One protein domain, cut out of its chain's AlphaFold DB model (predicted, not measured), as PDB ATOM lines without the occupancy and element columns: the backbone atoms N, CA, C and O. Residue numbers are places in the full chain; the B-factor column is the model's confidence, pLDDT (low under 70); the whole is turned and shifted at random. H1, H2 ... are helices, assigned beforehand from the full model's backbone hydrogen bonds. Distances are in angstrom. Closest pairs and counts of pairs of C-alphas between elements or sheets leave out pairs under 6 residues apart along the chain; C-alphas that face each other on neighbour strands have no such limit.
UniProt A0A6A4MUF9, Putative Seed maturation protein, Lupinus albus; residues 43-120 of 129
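AT A GLANCE: This is residues 43 to 120 of the 129 residues of the protein "Putative Seed maturation protein" of Lupinus albus (UniProt A0A6A4MUF9). Two helices side by side, H2 and H3, make a helical hairpin; short H4 packs on H3, and H1 lies off to one side of the hairpin. The printed part has 78 residues with four named helices, H1 to H4 in order, and no named strand: all helix. It is compact, with a radius of gyration of the C-alphas of 12.0 A and spans of 36 by 26 by 23 A.

IN THESE COORDINATES: H1, residues 43 to 53, begins at C-alpha 43 (-28.506, -9.439, 52.337) and is 15.1 A long. H2, residues 60 to 74, is 20.9 A long; H3, residues 84 to 96, 18.5 A. H4, residues 107 to 111, 6.7 A long, ends at C-alpha 111 (-35.325, -10.813, 45.627).

HOW THE PARTS SIT: H1 and H2 are near each other. H1 and H4 only just touch, with 3 pairs of C-alphas within 8 A, the closest those of Ile 50 and Ser 108, 5.9 A apart. H2 and H3, a hairpin, touch at a shallow tilt of 6 degrees, opposite ways; their closest C-alphas, of Gly 67 and Gly 85, are 4.0 A apart. H3 touches H4, closest at the C-alphas of Ala 87 and Val 110, 5.8 A. Every O i to N i+4 pair is within hydrogen-bond range in H2 and H3, 6 of 7 in H1, and 0 of 1 in H4, where 1 of 2 O i to N i+3 pairs is.

THE WHOLE: The C-alphas farthest apart, of Gly 75 and Arg 100, are 36.7 A apart. The printed part has no cut and no long link. pLDDT is under 70 at residues 43 to 55, 99 to 101 and 110 to 120.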
ATOM      1  N   GLY A  43     -28.286  -9.512  53.785       64.00
ATOM      2  CA  GLY A  43     -28.506  -9.439  52.337       64.00
ATOM      3  C   GLY A  43     -27.567 -10.346  51.537       64.00
ATOM      4  O   GLY A  43     -28.045 -11.122  50.716       64.00
ATOM      5  N   GLU A  44     -26.265 -10.337  51.836       64.25
ATOM      6  CA  GLU A  44     -25.275 -11.215  51.185       64.25
ATOM      7  C   GLU A  44     -25.509 -12.693  51.507       64.25
ATOM      8  O   GLU A  44     -25.394 -13.560  50.639       64.25
ATOM      9  N   ALA A  45     -25.899 -13.000  52.748       67.75
ATOM     10  CA  ALA A  45     -26.273 -14.357  53.121       67.75
ATOM     11  C   ALA A  45     -27.528 -14.824  52.357       67.75
ATOM     12  O   ALA A  45     -27.584 -15.972  51.914       67.75
ATOM     13  N   LEU A  46     -28.519 -13.945  52.159       59.47
ATOM     14  CA  LEU A  46     -29.717 -14.260  51.376       59.47
ATOM     15  C   LEU A  46     -29.398 -14.454  49.885       59.47
ATOM     16  O   LEU A  46     -29.930 -15.377  49.271       59.47
ATOM     17  N   GLU A  47     -28.500 -13.653  49.308       62.56
ATOM     18  CA  GLU A  47     -28.032 -13.827  47.925       62.56
ATOM     19  C   GLU A  47     -27.300 -15.163  47.719       62.56
ATOM     20  O   GLU A  47     -27.544 -15.871  46.736       62.56
ATOM     21  N   ALA A  48     -26.472 -15.582  48.681       60.31
ATOM     22  CA  ALA A  48     -25.831 -16.896  48.645       60.31
ATOM     23  C   ALA A  48     -26.860 -18.044  48.692       60.31
ATOM     24  O   ALA A  48     -26.706 -19.064  48.012       60.31
ATOM     25  N   VAL A  49     -27.955 -17.867  49.439       60.88
ATOM     26  CA  VAL A  49     -29.058 -18.834  49.510       60.88
ATOM     27  C   VAL A  49     -29.761 -18.979  48.154       60.88
ATOM     28  O   VAL A  49     -30.038 -20.116  47.765       60.88
ATOM     29  N   ILE A  50     -29.953 -17.902  47.375       61.69
ATOM     30  CA  ILE A  50     -30.510 -17.972  46.002       61.69
ATOM     31  C   ILE A  50     -29.685 -18.916  45.122       61.69
ATOM     32  O   ILE A  50     -30.244 -19.724  44.384       61.69
ATOM     33  N   THR A  51     -28.359 -18.871  45.239       55.47
ATOM     34  CA  THR A  51     -27.466 -19.723  44.437       55.47
ATOM     35  C   THR A  51     -27.650 -21.217  44.752       55.47
ATOM     36  O   THR A  51     -27.424 -22.062  43.889       55.47
ATOM     37  N   SER A  52     -28.106 -21.563  45.963       56.50
ATOM     38  CA  SER A  52     -28.301 -22.960  46.398       56.50
ATOM     39  C   SER A  52     -29.747 -23.470  46.315       56.50
ATOM     40  O   SER A  52     -29.967 -24.662  46.106       56.50
ATOM     41  N   VAL A  53     -30.744 -22.595  46.496       60.00
ATOM     42  CA  VAL A  53     -32.169 -22.961  46.615       60.00
ATOM     43  C   VAL A  53     -33.115 -21.984  45.911       60.00
ATOM     44  O   VAL A  53     -34.322 -22.037  46.137       60.00
ATOM     45  N   GLY A  54     -32.601 -21.119  45.030       61.34
ATOM     46  CA  GLY A  54     -33.384 -20.114  44.305       61.34
ATOM     47  C   GLY A  54     -34.579 -20.695  43.558       61.34
ATOM     48  O   GLY A  54     -35.627 -20.068  43.532       61.34
ATOM     49  N   ASP A  55     -34.465 -21.933  43.070       66.12
ATOM     50  CA  ASP A  55     -35.517 -22.651  42.346       66.12
ATOM     51  C   ASP A  55     -36.651 -23.212  43.215       66.12
ATOM     52  O   ASP A  55     -37.634 -23.759  42.696       66.12
ATOM     53  N   LYS A  56     -36.535 -23.111  44.542       76.81
ATOM     54  CA  LYS A  56     -37.573 -23.595  45.448       76.81
ATOM     55  C   LYS A  56     -38.742 -22.604  45.480       76.81
ATOM     56  O   LYS A  56     -38.521 -21.406  45.675       76.81
ATOM     57  N   PRO A  57     -39.988 -23.094  45.345       76.44
ATOM     58  CA  PRO A  57     -41.169 -22.293  45.624       76.44
ATOM     59  C   PRO A  57     -41.109 -21.739  47.040       76.44
ATOM     60  O   PRO A  57     -40.847 -22.490  47.983       76.44
ATOM     61  N   VAL A  58     -41.403 -20.453  47.189       80.94
ATOM     62  CA  VAL A  58     -41.489 -19.828  48.511       80.94
ATOM     63  C   VAL A  58     -42.704 -20.382  49.248       80.94
ATOM     64  O   VAL A  58     -43.817 -20.377  48.710       80.94
ATOM     65  N   ASN A  59     -42.502 -20.855  50.475       83.44
ATOM     66  CA  ASN A  59     -43.579 -21.267  51.372       83.44
ATOM     67  C   ASN A  59     -43.758 -20.269  52.538       83.44
ATOM     68  O   ASN A  59     -42.996 -19.318  52.699       83.44
ATOM     69  N   GLN A  60     -44.783 -20.481  53.369       84.56
ATOM     70  CA  GLN A  60     -45.103 -19.579  54.487       84.56
ATOM     71  C   GLN A  60     -44.027 -19.558  55.588       84.56
ATOM     72  O   GLN A  60     -43.807 -18.524  56.212       84.56
ATOM     73  N   SER A  61     -43.335 -20.678  55.816       83.00
ATOM     74  CA  SER A  61     -42.212 -20.744  56.759       83.00
ATOM     75  C   SER A  61     -41.013 -19.948  56.247       83.00
ATOM     76  O   SER A  61     -40.377 -19.239  57.024       83.00
ATOM     77  N   ASP A  62     -40.726 -20.031  54.947       81.12
ATOM     78  CA  ASP A  62     -39.660 -19.261  54.306       81.12
ATOM     79  C   ASP A  62     -39.981 -17.763  54.388       81.12
ATOM     80  O   ASP A  62     -39.149 -16.972  54.826       81.12
ATOM     81  N   ALA A  63     -41.218 -17.375  54.059       83.81
ATOM     82  CA  ALA A  63     -41.672 -15.990  54.156       83.81
ATOM     83  C   ALA A  63     -41.584 -15.436  55.590       83.81
ATOM     84  O   ALA A  63     -41.152 -14.300  55.788       83.81
ATOM     85  N   ALA A  64     -41.934 -16.239  56.600       82.94
ATOM     86  CA  ALA A  64     -41.787 -15.859  58.003       82.94
ATOM     87  C   ALA A  64     -40.315 -15.683  58.410       82.94
ATOM     88  O   ALA A  64     -39.983 -14.724  59.108       82.94
ATOM     89  N   ALA A  65     -39.425 -16.571  57.958       83.50
ATOM     90  CA  ALA A  65     -37.993 -16.470  58.226       83.50
ATOM     91  C   ALA A  65     -37.376 -15.226  57.566       83.50
ATOM     92  O   ALA A  65     -36.624 -14.502  58.215       83.50
ATOM     93  N   ILE A  66     -37.746 -14.940  56.314       83.06
ATOM     94  CA  ILE A  66     -37.303 -13.751  55.575       83.06
ATOM     95  C   ILE A  66     -37.795 -12.473  56.263       83.06
ATOM     96  O   ILE A  66     -37.006 -11.563  56.499       83.06
ATOM     97  N   GLY A  67     -39.069 -12.417  56.658       82.12
ATOM     98  CA  GLY A  67     -39.617 -11.276  57.393       82.12
ATOM     99  C   GLY A  67     -38.947 -11.062  58.754       82.12
ATOM    100  O   GLY A  67     -38.621  -9.934  59.118       82.12
ATOM    101  N   ALA A  68     -38.673 -12.140  59.494       80.50
ATOM    102  CA  ALA A  68     -37.944 -12.063  60.758       80.50
ATOM    103  C   ALA A  68     -36.493 -11.596  60.567       80.50
ATOM    104  O   ALA A  68     -35.973 -10.851  61.400       80.50
ATOM    105  N   ALA A  69     -35.843 -12.017  59.480       80.06
ATOM    106  CA  ALA A  69     -34.518 -11.541  59.112       80.06
ATOM    107  C   ALA A  69     -34.543 -10.048  58.749       80.06
ATOM    108  O   ALA A  69     -33.699  -9.307  59.240       80.06
ATOM    109  N   GLU A  70     -35.536  -9.587  57.979       82.00
ATOM    110  CA  GLU A  70     -35.705  -8.169  57.633       82.00
ATOM    111  C   GLU A  70     -35.902  -7.303  58.886       82.00
ATOM    112  O   GLU A  70     -35.170  -6.338  59.073       82.00
ATOM    113  N   ILE A  71     -36.804  -7.696  59.791       83.00
ATOM    114  CA  ILE A  71     -37.040  -7.029  61.088       83.00
ATOM    115  C   ILE A  71     -35.741  -6.916  61.901       83.00
ATOM    116  O   ILE A  71     -35.430  -5.863  62.456       83.00
ATOM    117  N   ARG A  72     -34.952  -7.998  61.968       75.56
ATOM    118  CA  ARG A  72     -33.667  -8.001  62.688       75.56
ATOM    119  C   ARG A  72     -32.604  -7.149  61.998       75.56
ATOM    120  O   ARG A  72     -31.768  -6.580  62.692       75.56
ATOM    121  N   ALA A  73     -32.631  -7.068  60.671       77.50
ATOM    122  CA  ALA A  73     -31.678  -6.296  59.883       77.50
ATOM    123  C   ALA A  73     -31.950  -4.786  59.951       77.50
ATOM    124  O   ALA A  73     -31.012  -4.000  60.040       77.50
ATOM    125  N   THR A  74     -33.219  -4.376  59.912       71.62
ATOM    126  CA  THR A  74     -33.612  -2.957  59.926       71.62
ATOM    127  C   THR A  74     -33.787  -2.404  61.339       71.62
ATOM    128  O   THR A  74     -33.761  -1.191  61.534       71.62
ATOM    129  N   GLY A  75     -33.978  -3.279  62.333       78.25
ATOM    130  CA  GLY A  75     -34.351  -2.885  63.693       78.25
ATOM    131  C   GLY A  75     -35.798  -2.389  63.806       78.25
ATOM    132  O   GLY A  75     -36.192  -1.873  64.856       78.25
ATOM    133  N   GLU A  76     -36.599  -2.525  62.746       75.88
ATOM    134  CA  GLU A  76     -38.024  -2.209  62.769       75.88
ATOM    135  C   GLU A  76     -38.807  -3.276  63.545       75.88
ATOM    136  O   GLU A  76     -38.360  -4.401  63.730       75.88
ATOM    137  N   LYS A  77     -40.007  -2.932  64.027       79.94
ATOM    138  CA  LYS A  77     -40.868  -3.871  64.775       79.94
ATOM    139  C   LYS A  77     -41.779  -4.705  63.876       79.94
ATOM    140  O   LYS A  77     -42.485  -5.576  64.376       79.94
ATOM    141  N   ASN A  78     -41.822  -4.391  62.587       79.31
ATOM    142  CA  ASN A  78     -42.706  -5.036  61.637       79.31
ATOM    143  C   ASN A  78     -42.022  -5.151  60.275       79.31
ATOM    144  O   ASN A  78     -41.048  -4.450  60.011       79.31
ATOM    145  N   ILE A  79     -42.544  -6.033  59.428       78.00
ATOM    146  CA  ILE A  79     -42.088  -6.149  58.043       78.00
ATOM    147  C   ILE A  79     -42.408  -4.838  57.323       78.00
ATOM    148  O   ILE A  79     -43.521  -4.314  57.426       78.00
ATOM    149  N   ARG A  80     -41.423  -4.309  56.597       77.25
ATOM    150  CA  ARG A  80     -41.570  -3.064  55.851       77.25
ATOM    151  C   ARG A  80     -42.474  -3.294  54.632       77.25
ATOM    152  O   ARG A  80     -42.173  -4.179  53.831       77.25
ATOM    153  N   PRO A  81     -43.544  -2.500  54.441       73.62
ATOM    154  CA  PRO A  81     -44.384  -2.596  53.248       73.62
ATOM    155  C   PRO A  81     -43.567  -2.377  51.969       73.62
ATOM    156  O   PRO A  81     -42.785  -1.427  51.890       73.62
ATOM    157  N   GLY A  82     -43.727  -3.256  50.977       75.06
ATOM    158  CA  GLY A  82     -42.918  -3.250  49.751       75.06
ATOM    159  C   GLY A  82     -41.458  -3.687  49.945       75.06
ATOM    160  O   GLY A  82     -40.654  -3.557  49.022       75.06
ATOM    161  N   GLY A  83     -41.110  -4.173  51.138       76.81
ATOM    162  CA  GLY A  83     -39.839  -4.811  51.448       76.81
ATOM    163  C   GLY A  83     -39.787  -6.269  50.998       76.81
ATOM    164  O   GLY A  83     -40.724  -6.821  50.413       76.81
ATOM    165  N   VAL A  84     -38.663  -6.909  51.295       80.62
ATOM    166  CA  VAL A  84     -38.387  -8.283  50.865       80.62
ATOM    167  C   VAL A  84     -39.273  -9.290  51.611       80.62
ATOM    168  O   VAL A  84     -39.759 -10.249  51.008       80.62
ATOM    169  N   GLY A  85     -39.549  -9.064  52.900       82.50
ATOM    170  CA  GLY A  85     -40.453  -9.911  53.677       82.50
ATOM    171  C   GLY A  85     -41.903  -9.834  53.194       82.50
ATOM    172  O   GLY A  85     -42.588 -10.854  53.148       82.50
ATOM    173  N   ASP A  86     -42.353  -8.653  52.772       82.69
ATOM    174  CA  ASP A  86     -43.710  -8.429  52.257       82.69
ATOM    175  C   ASP A  86     -43.907  -9.134  50.900       82.69
ATOM    176  O   ASP A  86     -44.881  -9.863  50.680       82.69
ATOM    177  N   ALA A  87     -42.909  -9.033  50.015       82.50
ATOM    178  CA  ALA A  87     -42.885  -9.769  48.753       82.50
ATOM    179  C   ALA A  87     -42.889 -11.295  48.968       82.50
ATOM    180  O   ALA A  87     -43.641 -12.011  48.300       82.50
ATOM    181  N   ALA A  88     -42.118 -11.797  49.940       84.56
ATOM    182  CA  ALA A  88     -42.084 -13.219  50.275       84.56
ATOM    183  C   ALA A  88     -43.443 -13.735  50.778       84.56
ATOM    184  O   ALA A  88     -43.880 -14.816  50.379       84.56
ATOM    185  N   GLN A  89     -44.149 -12.961  51.609       84.44
ATOM    186  CA  GLN A  89     -45.483 -13.331  52.096       84.44
ATOM    187  C   GLN A  89     -46.526 -13.359  50.974       84.44
ATOM    188  O   GLN A  89     -47.343 -14.286  50.901       84.44
ATOM    189  N   SER A  90     -46.480 -12.386  50.063       81.69
ATOM    190  CA  SER A  90     -47.341 -12.366  48.877       81.69
ATOM    191  C   SER A  90     -47.089 -13.581  47.974       81.69
ATOM    192  O   SER A  90     -48.040 -14.237  47.532       81.69
ATOM    193  N   ALA A  91     -45.816 -13.939  47.773       80.12
ATOM    194  CA  ALA A  91     -45.397 -15.119  47.022       80.12
ATOM    195  C   ALA A  91     -45.874 -16.426  47.678       80.12
ATOM    196  O   ALA A  91     -46.507 -17.247  47.016       80.12
ATOM    197  N   ALA A  92     -45.663 -16.601  48.984       82.56
ATOM    198  CA  ALA A  92     -46.101 -17.789  49.718       82.56
ATOM    199  C   ALA A  92     -47.627 -17.969  49.699       82.56
ATOM    200  O   ALA A  92     -48.136 -19.083  49.553       82.56
ATOM    201  N   THR A  93     -48.369 -16.867  49.823       83.00
ATOM    202  CA  THR A  93     -49.835 -16.879  49.765       83.00
ATOM    203  C   THR A  93     -50.303 -17.279  48.374       83.00
ATOM    204  O   THR A  93     -51.141 -18.165  48.239       83.00
ATOM    205  N   GLN A  94     -49.708 -16.709  47.325       80.75
ATOM    206  CA  GLN A  94     -50.010 -17.096  45.951       80.75
ATOM    207  C   GLN A  94     -49.700 -18.572  45.682       80.75
ATOM    208  O   GLN A  94     -50.547 -19.278  45.146       80.75
ATOM    209  N   ASN A  95     -48.538 -19.052  46.123       82.19
ATOM    210  CA  ASN A  95     -48.116 -20.438  45.931       82.19
ATOM    211  C   ASN A  95     -49.043 -21.439  46.627       82.19
ATOM    212  O   ASN A  95     -49.236 -22.534  46.112       82.19
ATOM    213  N   SER A  96     -49.678 -21.065  47.744       78.31
ATOM    214  CA  SER A  96     -50.662 -21.929  48.418       78.31
ATOM    215  C   SER A  96     -51.941 -22.182  47.606       78.31
ATOM    216  O   SER A  96     -52.632 -23.169  47.847       78.31
ATOM    217  N   HIS A  97     -52.237 -21.328  46.619       75.69
ATOM    218  CA  HIS A  97     -53.380 -21.472  45.710       75.69
ATOM    219  C   HIS A  97     -53.001 -22.070  44.349       75.69
ATOM    220  O   HIS A  97     -53.873 -22.310  43.514       75.69
ATOM    221  N   VAL A  98     -51.712 -22.315  44.115       75.19
ATOM    222  CA  VAL A  98     -51.175 -22.844  42.863       75.19
ATOM    223  C   VAL A  98     -50.814 -24.314  43.064       75.19
ATOM    224  O   VAL A  98     -50.069 -24.671  43.969       75.19
ATOM    225  N   THR A  99     -51.339 -25.199  42.218       67.81
ATOM    226  CA  THR A  99     -51.084 -26.650  42.310       67.81
ATOM    227  C   THR A  99     -49.910 -27.108  41.446       67.81
ATOM    228  O   THR A  99     -49.289 -28.131  41.740       67.81
ATOM    229  N   ARG A 100     -49.579 -26.353  40.391       69.44
ATOM    230  CA  ARG A 100     -48.459 -26.634  39.484       69.44
ATOM    231  C   ARG A 100     -47.200 -25.925  39.957       69.44
ATOM    232  O   ARG A 100     -47.180 -24.708  40.094       69.44
ATOM    233  N   ARG A 101     -46.132 -26.685  40.185       65.50
ATOM    234  CA  ARG A 101     -44.874 -26.152  40.729       65.50
ATOM    235  C   ARG A 101     -44.201 -25.155  39.783       65.50
ATOM    236  O   ARG A 101     -43.528 -24.247  40.255       65.50
ATOM    237  N   GLU A 102     -44.375 -25.316  38.472       73.88
ATOM    238  CA  GLU A 102     -43.873 -24.377  37.461       73.88
ATOM    239  C   GLU A 102     -44.496 -22.974  37.529       73.88
ATOM    240  O   GLU A 102     -43.837 -22.019  37.138       73.88
ATOM    241  N   ASP A 103     -45.709 -22.836  38.074       70.88
ATOM    242  CA  ASP A 103     -46.418 -21.551  38.182       70.88
ATOM    243  C   ASP A 103     -46.164 -20.846  39.531       70.88
ATOM    244  O   ASP A 103     -46.723 -19.780  39.799       70.88
ATOM    245  N   MET A 104     -45.386 -21.468  40.421       76.31
ATOM    246  CA  MET A 104     -45.101 -20.933  41.748       76.31
ATOM    247  C   MET A 104     -43.971 -19.906  41.697       76.31
ATOM    248  O   MET A 104     -42.922 -20.153  41.103       76.31
ATOM    249  N   THR A 105     -44.153 -18.802  42.415       74.50
ATOM    250  CA  THR A 105     -43.124 -17.784  42.618       74.50
ATOM    251  C   THR A 105     -41.956 -18.380  43.396       74.50
ATOM    252  O   THR A 105     -42.133 -18.943  44.488       74.50
ATOM    253  N   ARG A 106     -40.758 -18.250  42.836       79.94
ATOM    254  CA  ARG A 106     -39.517 -18.768  43.405       79.94
ATOM    255  C   ARG A 106     -38.828 -17.715  44.259       79.94
ATOM    256  O   ARG A 106     -39.121 -16.523  44.167       79.94
ATOM    257  N   LEU A 107     -37.906 -18.152  45.112       72.19
ATOM    258  CA  LEU A 107     -37.178 -17.245  46.002       72.19
ATOM    259  C   LEU A 107     -36.324 -16.228  45.222       72.19
ATOM    260  O   LEU A 107     -36.182 -15.087  45.657       72.19
ATOM    261  N   SER A 108     -35.827 -16.609  44.040       73.12
ATOM    262  CA  SER A 108     -35.154 -15.706  43.097       73.12
ATOM    263  C   SER A 108     -36.034 -14.537  42.646       73.12
ATOM    264  O   SER A 108     -35.536 -13.427  42.488       73.12
ATOM    265  N   ASP A 109     -37.339 -14.772  42.480       71.31
ATOM    266  CA  ASP A 109     -38.300 -13.787  41.964       71.31
ATOM    267  C   ASP A 109     -38.749 -12.791  43.045       71.31
ATOM    268  O   ASP A 109     -39.262 -11.715  42.746       71.31
ATOM    269  N   VAL A 110     -38.581 -13.159  44.319       68.81
ATOM    270  CA  VAL A 110     -38.872 -12.302  45.479       68.81
ATOM    271  C   VAL A 110     -37.760 -11.276  45.715       68.81
ATOM    272  O   VAL A 110     -38.026 -10.198  46.245       68.81
ATOM    273  N   LEU A 111     -36.523 -11.603  45.328       69.19
ATOM    274  CA  LEU A 111     -35.325 -10.813  45.627       69.19
ATOM    275  C   LEU A 111     -34.830  -9.966  44.450       69.19
ATOM    276  O   LEU A 111     -34.009  -9.074  44.657       69.19
ATOM    277  N   THR A 112     -35.351 -10.166  43.238       62.72
ATOM    278  CA  THR A 112     -35.131  -9.252  42.113       62.72
ATOM    279  C   THR A 112     -36.021  -8.006  42.257       62.72
ATOM    280  O   THR A 112     -37.252  -8.095  42.202       62.72
ATOM    281  N   PRO A 113     -35.445  -6.803  42.460       48.97
ATOM    282  CA  PRO A 113     -36.233  -5.586  42.581       48.97
ATOM    283  C   PRO A 113     -36.868  -5.277  41.221       48.97
ATOM    284  O   PRO A 113     -36.161  -5.168  40.225       48.97
ATOM    285  N   PHE A 114     -38.192  -5.090  41.219       47.53
ATOM    286  CA  PHE A 114     -39.085  -4.839  40.073       47.53
ATOM    287  C   PHE A 114     -39.653  -6.063  39.342       47.53
ATOM    288  O   PHE A 114     -39.363  -6.251  38.170       47.53
ATOM    289  N   GLN A 115     -40.640  -6.766  39.908       46.00
ATOM    290  CA  GLN A 115     -41.619  -7.444  39.031       46.00
ATOM    291  C   GLN A 115     -43.064  -7.552  39.546       46.00
ATOM    292  O   GLN A 115     -43.947  -7.927  38.779       46.00
ATOM    293  N   PHE A 116     -43.381  -7.147  40.779       50.41
ATOM    294  CA  PHE A 116     -44.717  -7.423  41.337       50.41
ATOM    295  C   PHE A 116     -45.810  -6.372  41.088       50.41
ATOM    296  O   PHE A 116     -46.945  -6.572  41.514       50.41
ATOM    297  N   VAL A 117     -45.532  -5.286  40.356       44.97
ATOM    298  CA  VAL A 117     -46.527  -4.207  40.163       44.97
ATOM    299  C   VAL A 117     -47.349  -4.343  38.870       44.97
ATOM    300  O   VAL A 117     -48.299  -3.589  38.688       44.97
ATOM    301  N   LYS A 118     -47.072  -5.297  37.966       42.03
ATOM    302  CA  LYS A 118     -47.815  -5.368  36.683       42.03
ATOM    303  C   LYS A 118     -48.638  -6.632  36.433       42.03
ATOM    304  O   LYS A 118     -49.741  -6.505  35.911       42.03
ATOM    305  N   GLU A 119     -48.215  -7.811  36.883       42.97
ATOM    306  CA  GLU A 119     -48.892  -9.049  36.444       42.97
ATOM    307  C   GLU A 119     -50.113  -9.468  37.284       42.97
ATOM    308  O   GLU A 119     -50.973 -10.204  36.803       42.97
ATOM    309  N   LYS A 120     -50.286  -8.952  38.511       45.31
ATOM    310  CA  LYS A 120     -51.444  -9.315  39.359       45.31
ATOM    311  C   LYS A 120     -52.671  -8.404  39.229       45.31
ATOM    312  O   LYS A 120     -53.778  -8.857  39.519       45.31
TER     313      LYS A 120